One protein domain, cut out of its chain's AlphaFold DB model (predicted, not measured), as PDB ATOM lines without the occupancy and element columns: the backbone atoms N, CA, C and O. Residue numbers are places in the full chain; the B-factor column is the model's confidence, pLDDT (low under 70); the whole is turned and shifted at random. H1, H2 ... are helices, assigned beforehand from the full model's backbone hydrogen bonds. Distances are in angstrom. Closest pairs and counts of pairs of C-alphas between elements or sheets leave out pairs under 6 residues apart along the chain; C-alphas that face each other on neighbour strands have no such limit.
ATOM      1  N   SER A   2      30.177 -38.050  25.665       56.03
ATOM      2  CA  SER A   2      29.636 -39.246  24.976       56.03
ATOM      3  C   SER A   2      30.340 -39.585  23.645       56.03
ATOM      4  O   SER A   2      30.768 -40.714  23.442       56.03
ATOM      5  N   LEU A   3      30.565 -38.600  22.771       57.94
ATOM      6  CA  LEU A   3      31.120 -38.861  21.435       57.94
ATOM      7  C   LEU A   3      32.587 -39.336  21.468       57.94
ATOM      8  O   LEU A   3      32.951 -40.285  20.780       57.94
ATOM      9  N   ALA A   4      33.411 -38.744  22.338       63.94
ATOM     10  CA  ALA A   4      34.786 -39.192  22.575       63.94
ATOM     11  C   ALA A   4      34.835 -40.598  23.206       63.94
ATOM     12  O   ALA A   4      35.693 -41.408  22.859       63.94
ATOM     13  N   TYR A   5      33.883 -40.916  24.088       65.94
ATOM     14  CA  TYR A   5      33.728 -42.253  24.665       65.94
ATOM     15  C   TYR A   5      33.356 -43.299  23.603       65.94
ATOM     16  O   TYR A   5      33.908 -44.398  23.586       65.94
ATOM     17  N   VAL A   6      32.481 -42.952  22.658       63.69
ATOM     18  CA  VAL A   6      32.120 -43.857  21.560       63.69
ATOM     19  C   VAL A   6      33.291 -44.059  20.596       63.69
ATOM     20  O   VAL A   6      33.606 -45.198  20.255       63.69
ATOM     21  N   LEU A   7      33.993 -42.990  20.210       67.19
ATOM     22  CA  LEU A   7      35.170 -43.093  19.340       67.19
ATOM     23  C   LEU A   7      36.281 -43.941  19.969       67.19
ATOM     24  O   LEU A   7      36.851 -44.799  19.298       67.19
ATOM     25  N   THR A   8      36.548 -43.764  21.266       66.38
ATOM     26  CA  THR A   8      37.531 -44.591  21.985       66.38
ATOM     27  C   THR A   8      37.124 -46.061  22.025       66.38
ATOM     28  O   THR A   8      37.983 -46.917  21.830       66.38
ATOM     29  N   HIS A   9      35.834 -46.379  22.163       65.06
ATOM     30  CA  HIS A   9      35.350 -47.763  22.103       65.06
ATOM     31  C   HIS A   9      35.415 -48.364  20.695       65.06
ATOM     32  O   HIS A   9      35.759 -49.535  20.560       65.06
ATOM     33  N   ILE A  10      35.166 -47.579  19.641       68.81
ATOM     34  CA  ILE A  10      35.328 -48.030  18.248       68.81
ATOM     35  C   ILE A  10      36.803 -48.344  17.959       68.81
ATOM     36  O   ILE A  10      37.118 -49.387  17.379       68.81
ATOM     37  N   ILE A  11      37.715 -47.471  18.398       70.12
ATOM     38  CA  ILE A  11      39.163 -47.651  18.226       70.12
ATOM     39  C   ILE A  11      39.662 -48.847  19.050       70.12
ATOM     40  O   ILE A  11      40.403 -49.681  18.526       70.12
ATOM     41  N   ALA A  12      39.219 -48.986  20.304       65.94
ATOM     42  CA  ALA A  12      39.552 -50.121  21.168       65.94
ATOM     43  C   ALA A  12      39.025 -51.451  20.600       65.94
ATOM     44  O   ALA A  12      39.744 -52.447  20.556       65.94
ATOM     45  N   ALA A  13      37.795 -51.466  20.081       62.25
ATOM     46  CA  ALA A  13      37.210 -52.649  19.460       62.25
ATOM     47  C   ALA A  13      37.953 -53.043  18.168       62.25
ATOM     48  O   ALA A  13      38.207 -54.224  17.929       62.25
ATOM     49  N   ARG A  14      38.358 -52.060  17.350       68.31
ATOM     50  CA  ARG A  14      39.133 -52.298  16.122       68.31
ATOM     51  C   ARG A  14      40.536 -52.824  16.426       68.31
ATOM     52  O   ARG A  14      41.001 -53.748  15.765       68.31
ATOM     53  N   THR A  15      41.205 -52.256  17.424       65.50
ATOM     54  CA  THR A  15      42.548 -52.696  17.838       65.50
ATOM     55  C   THR A  15      42.521 -54.101  18.440       65.50
ATOM     56  O   THR A  15      43.376 -54.916  18.096       65.50
ATOM     57  N   ALA A  16      41.500 -54.440  19.232       64.88
ATOM     58  CA  ALA A  16      41.292 -55.801  19.729       64.88
ATOM     59  C   ALA A  16      41.022 -56.816  18.598       64.88
ATOM     60  O   ALA A  16      41.537 -57.932  18.634       64.88
ATOM     61  N   TYR A  17      40.267 -56.426  17.564       63.53
ATOM     62  CA  TYR A  17      40.022 -57.273  16.390       63.53
ATOM     63  C   TYR A  17      41.307 -57.581  15.610       63.53
ATOM     64  O   TYR A  17      41.573 -58.742  15.293       63.53
ATOM     65  N   ILE A  18      42.123 -56.553  15.349       69.75
ATOM     66  CA  ILE A  18      43.409 -56.698  14.650       69.75
ATOM     67  C   ILE A  18      44.353 -57.610  15.445       69.75
ATOM     68  O   ILE A  18      45.016 -58.461  14.860       69.75
ATOM     69  N   LYS A  19      44.365 -57.492  16.779       70.06
ATOM     70  CA  LYS A  19      45.224 -58.300  17.658       70.06
ATOM     71  C   LYS A  19      44.852 -59.792  17.683       70.06
ATOM     72  O   LYS A  19      45.723 -60.624  17.903       70.06
ATOM     73  N   ASN A  20      43.590 -60.140  17.421       67.62
ATOM     74  CA  ASN A  20      43.091 -61.524  17.419       67.62
ATOM     75  C   ASN A  20      43.116 -62.205  16.033       67.62
ATOM     76  O   ASN A  20      42.370 -63.164  15.810       67.62
ATOM     77  N   ASN A  21      43.939 -61.714  15.096       66.31
ATOM     78  CA  ASN A  21      44.157 -62.297  13.762       66.31
ATOM     79  C   ASN A  21      42.866 -62.622  12.980       66.31
ATOM     80  O   ASN A  21      42.827 -63.563  12.191       66.31
ATOM     81  N   GLY A  22      41.790 -61.860  13.200       58.84
ATOM     82  CA  GLY A  22      40.553 -62.008  12.432       58.84
ATOM     83  C   GLY A  22      39.775 -63.304  12.684       58.84
ATOM     84  O   GLY A  22      39.055 -63.752  11.793       58.84
ATOM     85  N   SER A  23      39.879 -63.922  13.871       61.28
ATOM     86  CA  SER A  23      39.078 -65.125  14.142       61.28
ATOM     87  C   SER A  23      37.565 -64.850  13.943       61.28
ATOM     88  O   SER A  23      37.052 -63.838  14.441       61.28
ATOM     89  N   PRO A  24      36.806 -65.744  13.274       61.06
ATOM     90  CA  PRO A  24      35.386 -65.518  12.970       61.06
ATOM     91  C   PRO A  24      34.530 -65.264  14.221       61.06
ATOM     92  O   PRO A  24      33.580 -64.480  14.205       61.06
ATOM     93  N   LYS A  25      34.903 -65.884  15.349       64.62
ATOM     94  CA  LYS A  25      34.233 -65.703  16.645       64.62
ATOM     95  C   LYS A  25      34.493 -64.325  17.264       64.62
ATOM     96  O   LYS A  25      33.622 -63.809  17.965       64.62
ATOM     97  N   ALA A  26      35.658 -63.720  17.024       62.12
ATOM     98  CA  ALA A  26      35.954 -62.356  17.464       62.12
ATOM     99  C   ALA A  26      35.235 -61.314  16.592       62.12
ATOM    100  O   ALA A  26      34.754 -60.311  17.117       62.12
ATOM    101  N   TYR A  27      35.084 -61.587  15.291       64.69
ATOM    102  CA  TYR A  27      34.349 -60.721  14.364       64.69
ATOM    103  C   TYR A  27      32.866 -60.575  14.740       64.69
ATOM    104  O   TYR A  27      32.348 -59.460  14.792       64.69
ATOM    105  N   GLY A  28      32.195 -61.675  15.103       64.62
ATOM    106  CA  GLY A  28      30.791 -61.627  15.535       64.62
ATOM    107  C   GLY A  28      30.573 -60.774  16.793       64.62
ATOM    108  O   GLY A  28      29.628 -59.990  16.864       64.62
ATOM    109  N   LYS A  29      31.493 -60.854  17.766       68.06
ATOM    110  CA  LYS A  29      31.461 -60.010  18.974       68.06
ATOM    111  C   LYS A  29      31.725 -58.534  18.651       68.06
ATOM    112  O   LYS A  29      31.118 -57.663  19.270       68.06
ATOM    113  N   TYR A  30      32.600 -58.261  17.682       66.94
ATOM    114  CA  TYR A  30      32.890 -56.908  17.210       66.94
ATOM    115  C   TYR A  30      31.676 -56.265  16.529       66.94
ATOM    116  O   TYR A  30      31.309 -55.150  16.894       66.94
ATOM    117  N   ILE A  31      31.013 -56.971  15.604       70.06
ATOM    118  CA  ILE A  31      29.799 -56.469  14.936       70.06
ATOM    119  C   ILE A  31      28.696 -56.189  15.954       70.06
ATOM    120  O   ILE A  31      28.074 -55.131  15.892       70.06
ATOM    121  N   ALA A  32      28.480 -57.094  16.913       67.44
ATOM    122  CA  ALA A  32      27.489 -56.883  17.962       67.44
ATOM    123  C   ALA A  32      27.806 -55.625  18.793       67.44
ATOM    124  O   ALA A  32      26.937 -54.776  18.987       67.44
ATOM    125  N   GLY A  33      29.063 -55.451  19.219       69.44
ATOM    126  CA  GLY A  33      29.499 -54.257  19.951       69.44
ATOM    127  C   GLY A  33      29.373 -52.961  19.140       69.44
ATOM    128  O   GLY A  33      28.943 -51.938  19.674       69.44
ATOM    129  N   LEU A  34      29.690 -53.002  17.843       70.75
ATOM    130  CA  LEU A  34      29.528 -51.872  16.927       70.75
ATOM    131  C   LEU A  34      28.049 -51.500  16.753       70.75
ATOM    132  O   LEU A  34      27.708 -50.322  16.843       70.75
ATOM    133  N   ALA A  35      27.175 -52.488  16.548       69.94
ATOM    134  CA  ALA A  35      25.736 -52.278  16.424       69.94
ATOM    135  C   ALA A  35      25.155 -51.620  17.687       69.94
ATOM    136  O   ALA A  35      24.373 -50.677  17.584       69.94
ATOM    137  N   PHE A  36      25.607 -52.032  18.876       70.88
ATOM    138  CA  PHE A  36      25.203 -51.394  20.132       70.88
ATOM    139  C   PHE A  36      25.719 -49.963  20.287       70.88
ATOM    140  O   PHE A  36      24.979 -49.093  20.747       70.88
ATOM    141  N   LEU A  37      26.963 -49.687  19.891       72.06
ATOM    142  CA  LEU A  37      27.501 -48.323  19.906       72.06
ATOM    143  C   LEU A  37      26.750 -47.409  18.932       72.06
ATOM    144  O   LEU A  37      26.445 -46.270  19.285       72.06
ATOM    145  N   LEU A  38      26.407 -47.914  17.746       73.56
ATOM    146  CA  LEU A  38      25.589 -47.197  16.770       73.56
ATOM    147  C   LEU A  38      24.175 -46.938  17.298       73.56
ATOM    148  O   LEU A  38      23.698 -45.811  17.198       73.56
ATOM    149  N   ALA A  39      23.539 -47.924  17.935       74.31
ATOM    150  CA  ALA A  39      22.236 -47.740  18.578       74.31
ATOM    151  C   ALA A  39      22.284 -46.650  19.667       74.31
ATOM    152  O   ALA A  39      21.391 -45.807  19.754       74.31
ATOM    153  N   ARG A  40      23.369 -46.602  20.452       74.56
ATOM    154  CA  ARG A  40      23.582 -45.576  21.490       74.56
ATOM    155  C   ARG A  40      23.884 -44.188  20.930       74.56
ATOM    156  O   ARG A  40      23.454 -43.211  21.532       74.56
ATOM    157  N   LEU A  41      24.596 -44.082  19.807       75.94
ATOM    158  CA  LEU A  41      24.769 -42.814  19.079       75.94
ATOM    159  C   LEU A  41      23.465 -42.345  18.431       75.94
ATOM    160  O   LEU A  41      23.236 -41.141  18.330       75.94
ATOM    161  N   GLY A  42      22.610 -43.284  18.027       76.12
ATOM    162  CA  GLY A  42      21.290 -42.993  17.483       76.12
ATOM    163  C   GLY A  42      20.403 -42.260  18.484       76.12
ATOM    164  O   GLY A  42      19.722 -41.323  18.096       76.12
ATOM    165  N   LEU A  43      20.454 -42.612  19.772       78.62
ATOM    166  CA  LEU A  43      19.599 -42.032  20.817       78.62
ATOM    167  C   LEU A  43      19.691 -40.489  20.914       78.62
ATOM    168  O   LEU A  43      18.662 -39.838  20.755       78.62
ATOM    169  N   PRO A  44      20.866 -39.854  21.103       78.75
ATOM    170  CA  PRO A  44      20.956 -38.395  21.147       78.75
ATOM    171  C   PRO A  44      20.589 -37.731  19.813       78.75
ATOM    172  O   PRO A  44      20.017 -36.643  19.822       78.75
ATOM    173  N   VAL A  45      20.870 -38.379  18.676       82.88
ATOM    174  CA  VAL A  45      20.459 -37.881  17.351       82.88
ATOM    175  C   VAL A  45      18.935 -37.902  17.217       82.88
ATOM    176  O   VAL A  45      18.346 -36.923  16.766       82.88
ATOM    177  N   TRP A  46      18.287 -38.975  17.671       84.69
ATOM    178  CA  TRP A  46      16.831 -39.104  17.699       84.69
ATOM    179  C   TRP A  46      16.186 -38.097  18.645       84.69
ATOM    180  O   TRP A  46      15.210 -37.462  18.264       84.69
ATOM    181  N   VAL A  47      16.751 -37.882  19.836       84.31
ATOM    182  CA  VAL A  47      16.270 -36.848  20.766       84.31
ATOM    183  C   VAL A  47      16.353 -35.466  20.119       84.31
ATOM    184  O   VAL A  47      15.371 -34.729  20.147       84.31
ATOM    185  N   ALA A  48      17.473 -35.129  19.472       84.56
ATOM    186  CA  ALA A  48      17.607 -33.863  18.753       84.56
ATOM    187  C   ALA A  48      16.563 -33.729  17.627       84.56
ATOM    188  O   ALA A  48      15.898 -32.697  17.524       84.56
ATOM    189  N   ALA A  49      16.355 -34.783  16.834       85.06
ATOM    190  CA  ALA A  49      15.353 -34.798  15.770       85.06
ATOM    191  C   ALA A  49      13.922 -34.607  16.308       85.06
ATOM    192  O   ALA A  49      13.172 -33.797  15.765       85.06
ATOM    193  N   VAL A  50      13.566 -35.283  17.405       87.50
ATOM    194  CA  VAL A  50      12.265 -35.138  18.082       87.50
ATOM    195  C   VAL A  50      12.090 -33.710  18.596       87.50
ATOM    196  O   VAL A  50      11.053 -33.100  18.354       87.50
ATOM    197  N   THR A  51      13.103 -33.136  19.254       87.56
ATOM    198  CA  THR A  51      13.017 -31.750  19.749       87.56
ATOM    199  C   THR A  51      12.827 -30.746  18.615       87.56
ATOM    200  O   THR A  51      12.004 -29.843  18.739       87.56
ATOM    201  N   LEU A  52      13.515 -30.933  17.484       84.88
ATOM    202  CA  LEU A  52      13.342 -30.082  16.309       84.88
ATOM    203  C   LEU A  52      11.932 -30.233  15.719       84.88
ATOM    204  O   LEU A  52      11.296 -29.230  15.406       84.88
ATOM    205  N   ALA A  53      11.424 -31.465  15.620       84.94
ATOM    206  CA  ALA A  53      10.070 -31.735  15.143       84.94
ATOM    207  C   ALA A  53       9.007 -31.081  16.041       84.94
ATOM    208  O   ALA A  53       8.066 -30.477  15.529       84.94
ATOM    209  N   ILE A  54       9.186 -31.133  17.366       86.06
ATOM    210  CA  ILE A  54       8.305 -30.462  18.331       86.06
ATOM    211  C   ILE A  54       8.350 -28.945  18.136       86.06
ATOM    212  O   ILE A  54       7.297 -28.325  18.054       86.06
ATOM    213  N   ILE A  55       9.538 -28.342  18.011       86.19
ATOM    214  CA  ILE A  55       9.670 -26.890  17.785       86.19
ATOM    215  C   ILE A  55       8.942 -26.472  16.500       86.19
ATOM    216  O   ILE A  55       8.215 -25.479  16.497       86.19
ATOM    217  N   VAL A  56       9.094 -27.242  15.418       84.25
ATOM    218  CA  VAL A  56       8.394 -26.984  14.150       84.25
ATOM    219  C   VAL A  56       6.877 -27.106  14.321       84.25
ATOM    220  O   VAL A  56       6.147 -26.227  13.869       84.25
ATOM    221  N   ALA A  57       6.392 -28.145  15.004       84.38
ATOM    222  CA  ALA A  57       4.959 -28.340  15.234       84.38
ATOM    223  C   ALA A  57       4.346 -27.249  16.129       84.38
ATOM    224  O   ALA A  57       3.248 -26.770  15.847       84.38
ATOM    225  N   VAL A  58       5.067 -26.806  17.164       84.38
ATOM    226  CA  VAL A  58       4.642 -25.704  18.041       84.38
ATOM    227  C   VAL A  58       4.572 -24.386  17.269       84.38
ATOM    228  O   VAL A  58       3.617 -23.637  17.448       84.38
ATOM    229  N   ASN A  59       5.527 -24.123  16.372       84.38
ATOM    230  CA  ASN A  59       5.537 -22.901  15.561       84.38
ATOM    231  C   ASN A  59       4.402 -22.840  14.529       84.38
ATOM    232  O   ASN A  59       3.957 -21.749  14.187       84.38
ATOM    233  N   ILE A  60       3.944 -23.985  14.019       82.75
ATOM    234  CA  ILE A  60       2.823 -24.051  13.067       82.75
ATOM    235  C   ILE A  60       1.474 -23.931  13.798       82.75
ATOM    236  O   ILE A  60       0.510 -23.418  13.231       82.75
ATOM    237  N   GLY A  61       1.425 -24.333  15.071       74.44
ATOM    238  CA  GLY A  61       0.197 -24.394  15.859       74.44
ATOM    239  C   GLY A  61      -0.613 -25.654  15.549       74.44
ATOM    240  O   GLY A  61      -0.542 -26.214  14.457       74.44
ATOM    241  N   LEU A  62      -1.355 -26.150  16.540       74.44
ATOM    242  CA  LEU A  62      -2.313 -27.236  16.337       74.44
ATOM    243  C   LEU A  62      -3.670 -26.607  16.029       74.44
ATOM    244  O   LEU A  62      -4.331 -26.103  16.936       74.44
ATOM    245  N   ASP A  63      -4.081 -26.636  14.766       76.31
ATOM    246  CA  ASP A  63      -5.422 -26.207  14.384       76.31
ATOM    247  C   ASP A  63      -6.276 -27.436  14.070       76.31
ATOM    248  O   ASP A  63      -6.265 -27.985  12.967       76.31
ATOM    249  N   VAL A  64      -7.001 -27.894  15.091       70.19
ATOM    250  CA  VAL A  64      -7.872 -29.081  15.026       70.19
ATOM    251  C   VAL A  64      -9.074 -28.840  14.104       70.19
ATOM    252  O   VAL A  64      -9.721 -29.789  13.668       70.19
ATOM    253  N   SER A  65      -9.371 -27.575  13.776       77.38
ATOM    254  CA  SER A  65     -10.439 -27.225  12.835       77.38
ATOM    255  C   SER A  65     -10.042 -27.468  11.379       77.38
ATOM    256  O   SER A  65     -10.904 -27.663  10.519       77.38
ATOM    257  N   LYS A  66      -8.735 -27.504  11.101       69.44
ATOM    258  CA  LYS A  66      -8.198 -27.742   9.768       69.44
ATOM    259  C   LYS A  66      -7.928 -29.227   9.582       69.44
ATOM    260  O   LYS A  66      -7.454 -29.918  10.480       69.44
ATOM    261  N   GLY A  67      -8.285 -29.745   8.411       77.38
ATOM    262  CA  GLY A  67      -8.221 -31.175   8.119       77.38
ATOM    263  C   GLY A  67      -6.826 -31.792   8.300       77.38
ATOM    264  O   GLY A  67      -5.811 -31.111   8.434       77.38
ATOM    265  N   ILE A  68      -6.770 -33.125   8.242       76.06
ATOM    266  CA  ILE A  68      -5.573 -33.949   8.504       76.06
ATOM    267  C   ILE A  68      -4.340 -33.515   7.683       76.06
ATOM    268  O   ILE A  68      -3.216 -33.652   8.158       76.06
ATOM    269  N   GLN A  69      -4.530 -32.956   6.481       78.88
ATOM    270  CA  GLN A  69      -3.419 -32.505   5.637       78.88
ATOM    271  C   GLN A  69      -2.659 -31.294   6.190       78.88
ATOM    272  O   GLN A  69      -1.445 -31.232   6.020       78.88
ATOM    273  N   GLU A  70      -3.315 -30.362   6.887       77.44
ATOM    274  CA  GLU A  70      -2.606 -29.225   7.500       77.44
ATOM    275  C   GLU A  70      -1.896 -29.624   8.805       77.44
ATOM    276  O   GLU A  70      -0.927 -28.988   9.213       77.44
ATOM    277  N   ASN A  71      -2.301 -30.748   9.405       80.56
ATOM    278  CA  ASN A  71      -1.741 -31.285  10.645       80.56
ATOM    279  C   ASN A  71      -0.639 -32.348  10.424       80.56
ATOM    280  O   ASN A  71      -0.220 -33.025  11.368       80.56
ATOM    281  N   LEU A  72      -0.107 -32.474   9.199       83.44
ATOM    282  CA  LEU A  72       1.040 -33.344   8.877       83.44
ATOM    283  C   LEU A  72       2.257 -33.182   9.821       83.44
ATOM    284  O   LEU A  72       2.844 -34.200  10.200       83.44
ATOM    285  N   PRO A  73       2.646 -31.964  10.257       84.44
ATOM    286  CA  PRO A  73       3.753 -31.788  11.200       84.44
ATOM    287  C   PRO A  73       3.497 -32.463  12.552       84.44
ATOM    288  O   PRO A  73       4.408 -33.050  13.135       84.44
ATOM    289  N   TRP A  74       2.252 -32.438  13.028       83.25
ATOM    290  CA  TRP A  74       1.855 -33.065  14.287       83.25
ATOM    291  C   TRP A  74       1.843 -34.589  14.203       83.25
ATOM    292  O   TRP A  74       2.312 -35.253  15.127       83.25
ATOM    293  N   LEU A  75       1.407 -35.154  13.072       84.38
ATOM    294  CA  LEU A  75       1.538 -36.592  12.817       84.38
ATOM    295  C   LEU A  75       3.008 -37.032  12.830       84.38
ATOM    296  O   LEU A  75       3.338 -38.039  13.459       84.38
ATOM    297  N   ASN A  76       3.904 -36.250  12.220       85.38
ATOM    298  CA  ASN A  76       5.342 -36.519  12.274       85.38
ATOM    299  C   ASN A  76       5.889 -36.484  13.707       85.38
ATOM    300  O   ASN A  76       6.707 -37.334  14.056       85.38
ATOM    301  N   VAL A  77       5.426 -35.557  14.551       86.56
ATOM    302  CA  VAL A  77       5.810 -35.523  15.972       86.56
ATOM    303  C   VAL A  77       5.338 -36.777  16.700       86.56
ATOM    304  O   VAL A  77       6.140 -37.405  17.386       86.56
ATOM    305  N   ILE A  78       4.082 -37.192  16.515       85.69
ATOM    306  CA  ILE A  78       3.537 -38.396  17.163       85.69
ATOM    307  C   ILE A  78       4.329 -39.640  16.742       85.69
ATOM    308  O   ILE A  78       4.787 -40.397  17.599       85.69
ATOM    309  N   ILE A  79       4.566 -39.822  15.438       86.94
ATOM    310  CA  ILE A  79       5.363 -40.942  14.909       86.94
ATOM    311  C   ILE A  79       6.787 -40.907  15.482       86.94
ATOM    312  O   ILE A  79       7.329 -41.942  15.872       86.94
ATOM    313  N   SER A  80       7.386 -39.718  15.580       87.12
ATOM    314  CA  SER A  80       8.731 -39.536  16.130       87.12
ATOM    315  C   SER A  80       8.807 -39.898  17.620       87.12
ATOM    316  O   SER A  80       9.730 -40.601  18.033       87.12
ATOM    317  N   VAL A  81       7.812 -39.503  18.422       85.94
ATOM    318  CA  VAL A  81       7.723 -39.848  19.852       85.94
ATOM    319  C   VAL A  81       7.525 -41.353  20.050       85.94
ATOM    320  O   VAL A  81       8.210 -41.955  20.876       85.94
ATOM    321  N   VAL A  82       6.648 -41.988  19.266       88.69
ATOM    322  CA  VAL A  82       6.437 -43.446  19.324       88.69
ATOM    323  C   VAL A  82       7.711 -44.200  18.924       88.69
ATOM    324  O   VAL A  82       8.108 -45.147  19.606       88.69
ATOM    325  N   SER A  83       8.402 -43.746  17.874       86.06
ATOM    326  CA  SER A  83       9.704 -44.290  17.465       86.06
ATOM    327  C   SER A  83      10.744 -44.180  18.588       86.06
ATOM    328  O   SER A  83      11.452 -45.147  18.883       86.06
ATOM    329  N   LEU A  84      10.794 -43.034  19.277       85.44
ATOM    330  CA  LEU A  84      11.700 -42.820  20.405       85.44
ATOM    331  C   LEU A  84      11.414 -43.795  21.558       85.44
ATOM    332  O   LEU A  84      12.348 -44.389  22.098       85.44
ATOM    333  N   LEU A  85      10.141 -44.007  21.906       86.31
ATOM    334  CA  LEU A  85       9.747 -44.974  22.936       86.31
ATOM    335  C   LEU A  85      10.130 -46.408  22.549       86.31
ATOM    336  O   LEU A  85      10.680 -47.136  23.376       86.31
ATOM    337  N   SER A  86       9.923 -46.797  21.287       85.19
ATOM    338  CA  SER A  86      10.352 -48.110  20.786       85.19
ATOM    339  C   SER A  86      11.871 -48.291  20.869       85.19
ATOM    340  O   SER A  86      12.349 -49.383  21.183       85.19
ATOM    341  N   LEU A  87      12.639 -47.234  20.599       82.25
ATOM    342  CA  LEU A  87      14.097 -47.263  20.677       82.25
ATOM    343  C   LEU A  87      14.582 -47.392  22.129       82.25
ATOM    344  O   LEU A  87      15.492 -48.177  22.400       82.25
ATOM    345  N   ILE A  88      13.943 -46.686  23.068       81.75
ATOM    346  CA  ILE A  88      14.211 -46.817  24.510       81.75
ATOM    347  C   ILE A  88      13.882 -48.234  24.994       81.75
ATOM    348  O   ILE A  88      14.689 -48.833  25.702       81.75
ATOM    349  N   ALA A  89      12.745 -48.796  24.579       83.12
ATOM    350  CA  ALA A  89      12.358 -50.158  24.937       83.12
ATOM    351  C   ALA A  89      13.374 -51.190  24.425       83.12
ATOM    352  O   ALA A  89      13.815 -52.048  25.191       83.12
ATOM    353  N   MET A  90      13.822 -51.075  23.168       79.12
ATOM    354  CA  MET A  90      14.894 -51.934  22.655       79.12
ATOM    355  C   MET A  90      16.176 -51.791  23.476       79.12
ATOM    356  O   MET A  90      16.773 -52.800  23.841       79.12
ATOM    357  N   LEU A  91      16.588 -50.568  23.816       76.88
ATOM    358  CA  LEU A  91      17.775 -50.338  24.646       76.88
ATOM    359  C   LEU A  91      17.649 -50.964  26.039       76.88
ATOM    360  O   LEU A  91      18.619 -51.547  26.518       76.88
ATOM    361  N   ALA A  92      16.468 -50.905  26.654       77.88
ATOM    362  CA  ALA A  92      16.206 -51.546  27.937       77.88
ATOM    363  C   ALA A  92      16.286 -53.080  27.836       77.88
ATOM    364  O   ALA A  92      16.924 -53.717  28.671       77.88
ATOM    365  N   VAL A  93      15.712 -53.681  26.788       77.69
ATOM    366  CA  VAL A  93      15.808 -55.135  26.535       77.69
ATOM    367  C   VAL A  93      17.261 -55.564  26.336       77.69
ATOM    368  O   VAL A  93      17.697 -56.592  26.852       77.69
ATOM    369  N   ILE A  94      18.029 -54.753  25.614       69.88
ATOM    370  CA  ILE A  94      19.458 -54.962  25.388       69.88
ATOM    371  C   ILE A  94      20.245 -54.899  26.700       69.88
ATOM    372  O   ILE A  94      21.173 -55.682  26.901       69.88
ATOM    373  N   GLU A  95      19.897 -53.966  27.581       69.06
ATOM    374  CA  GLU A  95      20.555 -53.797  28.875       69.06
ATOM    375  C   GLU A  95      20.207 -54.922  29.857       69.06
ATOM    376  O   GLU A  95      21.074 -55.358  30.613       69.06
ATOM    377  N   MET A  96      18.983 -55.449  29.788       65.69
ATOM    378  CA  MET A  96      18.523 -56.593  30.585       65.69
ATOM    379  C   MET A  96      19.040 -57.947  30.078       65.69
ATOM    380  O   MET A  96      18.920 -58.953  30.778       65.69
ATOM    381  N   ALA A  97      19.613 -58.013  28.873       66.62
ATOM    382  CA  ALA A  97      20.155 -59.258  28.347       66.62
ATOM    383  C   ALA A  97      21.352 -59.728  29.195       66.62
ATOM    384  O   ALA A  97      22.290 -58.974  29.426       66.62
ATOM    385  N   GLU A  98      21.359 -61.013  29.580       48.66
ATOM    386  CA  GLU A  98      22.351 -61.709  30.440       48.66
ATOM    387  C   GLU A  98      23.833 -61.532  30.025       48.66
ATOM    388  O   GLU A  98      24.749 -61.877  30.771       48.66
ATOM    389  N   ARG A  99      24.096 -60.987  28.831       52.44
ATOM    390  CA  ARG A  99      25.420 -60.555  28.366       52.44
ATOM    391  C   ARG A  99      25.372 -59.075  27.991       52.44
ATOM    392  O   ARG A  99      25.430 -58.760  26.798       52.44
ATOM    393  N   PRO A 100      25.272 -58.157  28.965       48.44
ATOM    394  CA  PRO A 100      25.226 -56.748  28.642       48.44
ATOM    395  C   PRO A 100      26.617 -56.349  28.146       48.44
ATOM    396  O   PRO A 100      27.602 -56.346  28.891       48.44
ATOM    397  N   PHE A 101      26.729 -56.049  26.852       50.50
ATOM    398  CA  PHE A 101      27.907 -55.382  26.310       50.50
ATOM    399  C   PHE A 101      27.970 -53.987  26.946       50.50
ATOM    400  O   PHE A 101      27.306 -53.061  26.495       50.50
ATOM    401  N   ALA A 102      28.745 -53.869  28.028       49.44
ATOM    402  CA  ALA A 102      29.055 -52.629  28.738       49.44
ATOM    403  C   ALA A 102      27.816 -51.789  29.110       49.44
ATOM    404  O   ALA A 102      27.382 -50.907  28.364       49.44
ATOM    405  N   THR A 103      27.270 -52.051  30.296       45.59
ATOM    406  CA  THR A 103      26.292 -51.205  31.002       45.59
ATOM    407  C   THR A 103      26.740 -49.744  31.061       45.59
ATOM    408  O   THR A 103      27.945 -49.468  31.081       45.59
ATOM    409  N   MET A 104      25.767 -48.826  31.090       46.59
ATOM    410  CA  MET A 104      25.919 -47.374  31.262       46.59
ATOM    411  C   MET A 104      27.214 -46.981  32.012       46.59
ATOM    412  O   MET A 104      27.284 -47.020  33.233       46.59
ATOM    413  N   GLY A 105      28.277 -46.617  31.291       45.22
ATOM    414  CA  GLY A 105      29.442 -45.933  31.868       45.22
ATOM    415  C   GLY A 105      30.628 -46.773  32.364       45.22
ATOM    416  O   GLY A 105      31.667 -46.176  32.636       45.22
ATOM    417  N   LEU A 106      30.569 -48.108  32.415       42.88
ATOM    418  CA  LEU A 106      31.732 -48.937  32.782       42.88
ATOM    419  C   LEU A 106      31.876 -50.111  31.812       42.88
ATOM    420  O   LEU A 106      31.101 -51.068  31.827       42.88
ATOM    421  N   SER A 107      32.891 -50.034  30.950       41.66
ATOM    422  CA  SER A 107      33.291 -51.143  30.090       41.66
ATOM    423  C   SER A 107      33.669 -52.333  30.966       41.66
ATOM    424  O   SER A 107      34.614 -52.237  31.753       41.66
ATOM    425  N   GLN A 108      32.962 -53.457  30.848       50.38
ATOM    426  CA  GLN A 108      33.406 -54.655  31.544       50.38
ATOM    427  C   GLN A 108      34.757 -55.125  30.968       50.38
ATOM    428  O   GLN A 108      34.929 -55.162  29.743       50.38
ATOM    429  N   PRO A 109      35.720 -55.506  31.827       52.84
ATOM    430  CA  PRO A 109      37.089 -55.818  31.416       52.84
ATOM    431  C   PRO A 109      37.183 -57.022  30.467       52.84
ATOM    432  O   PRO A 109      38.151 -57.125  29.717       52.84
ATOM    433  N   TRP A 110      36.170 -57.896  30.420       53.91
ATOM    434  CA  TRP A 110      36.147 -59.048  29.511       53.91
ATOM    435  C   TRP A 110      36.068 -58.658  28.028       53.91
ATOM    436  O   TRP A 110      36.589 -59.389  27.186       53.91
ATOM    437  N   PHE A 111      35.476 -57.503  27.687       50.81
ATOM    438  CA  PHE A 111      35.423 -57.034  26.296       50.81
ATOM    439  C   PHE A 111      36.804 -56.589  25.793       50.81
ATOM    440  O   PHE A 111      37.137 -56.799  24.631       50.81
ATOM    441  N   VAL A 112      37.632 -56.028  26.681       50.97
ATOM    442  CA  VAL A 112      39.010 -55.612  26.369       50.97
ATOM    443  C   VAL A 112      39.977 -56.795  26.443       50.97
ATOM    444  O   VAL A 112      40.937 -56.850  25.676       50.97
ATOM    445  N   ARG A 113      39.734 -57.751  27.347       48.41
ATOM    446  CA  ARG A 113      40.673 -58.845  27.616       48.41
ATOM    447  C   ARG A 113      40.491 -60.060  26.700       48.41
ATOM    448  O   ARG A 113      41.424 -60.833  26.550       48.41
ATOM    449  N   GLY A 114      39.340 -60.226  26.041       50.03
ATOM    450  CA  GLY A 114      39.133 -61.319  25.077       50.03
ATOM    451  C   GLY A 114      39.159 -62.726  25.691       50.03
ATOM    452  O   GLY A 114      39.068 -63.709  24.959       50.03
TER     453      GLY A 114
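What this domain is: This is residues 2 to 114 of the 366 residues of an uncharacterized protein of Colletotrichum gloeosporioides (strain Cg-14) (UniProt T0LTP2). Three helices fold back and forth as a thin zigzag: the long helix H2 makes most of the length, H1 lies side by side with its first part, and H3 runs back along it from its far end. The link between H2 and H3 sticks out at that far end with residues 64 to 69, and the tiny H4 lies near the other end, where H1 turns into H2. The printed part has 113 residues with four named helices, H1 to H4 in chain order, and no named strand; the class is all helix. It is only just loose, close to extended, with a radius of gyration of the C-alphas of 19.5 A, and a rod of 64 by 26 by 24 A.

How they stand to each other: H1, residues 2 to 19, and H2, residues 24 to 60, form a helical hairpin at a shallow tilt of 18 degrees, opposite ways. They touch, H2 with residues 26 to 41 alone, and their closest C-alphas, of Ala 13 and Tyr 30, are 6.5 A apart. H2 and H3, residues 72 to 96, form a second helical hairpin at a shallow tilt of 31 degrees, opposite ways. They touch, and their closest C-alphas, of Ala 57 and Pro 73, are 5.4 A apart. H4, residues 109 to 113, only just touches H1, with 3 pairs of C-alphas within 8 A; the closest are those of Ala 16 and Val 112, 7.0 A. H1 and H3 are apart, and H4 is apart from H2 and H3. In H1, H3 and H4 every O i to N i+4 pair is within hydrogen-bond range; in H2, 30 of 33 are.

Where its parts are: H1 begins at C-alpha 2 (29.636, -39.246, 24.976) and is 25.7 A long. H2 is 52.7 A long and ends at C-alpha 60 (2.823, -24.051, 13.067). H3 is 36.3 A long, and H4 ends at C-alpha 113 (40.673, -58.845, 27.616).

The domain as a whole: The two C-alphas farthest apart, of Asn 21 and Ser 65, are 64.9 A apart. The printed part has no cut; the links H2 to H3 and H3 to H4 are long. Confidence is low, under 70, in 52 residues, among them 94 to 114.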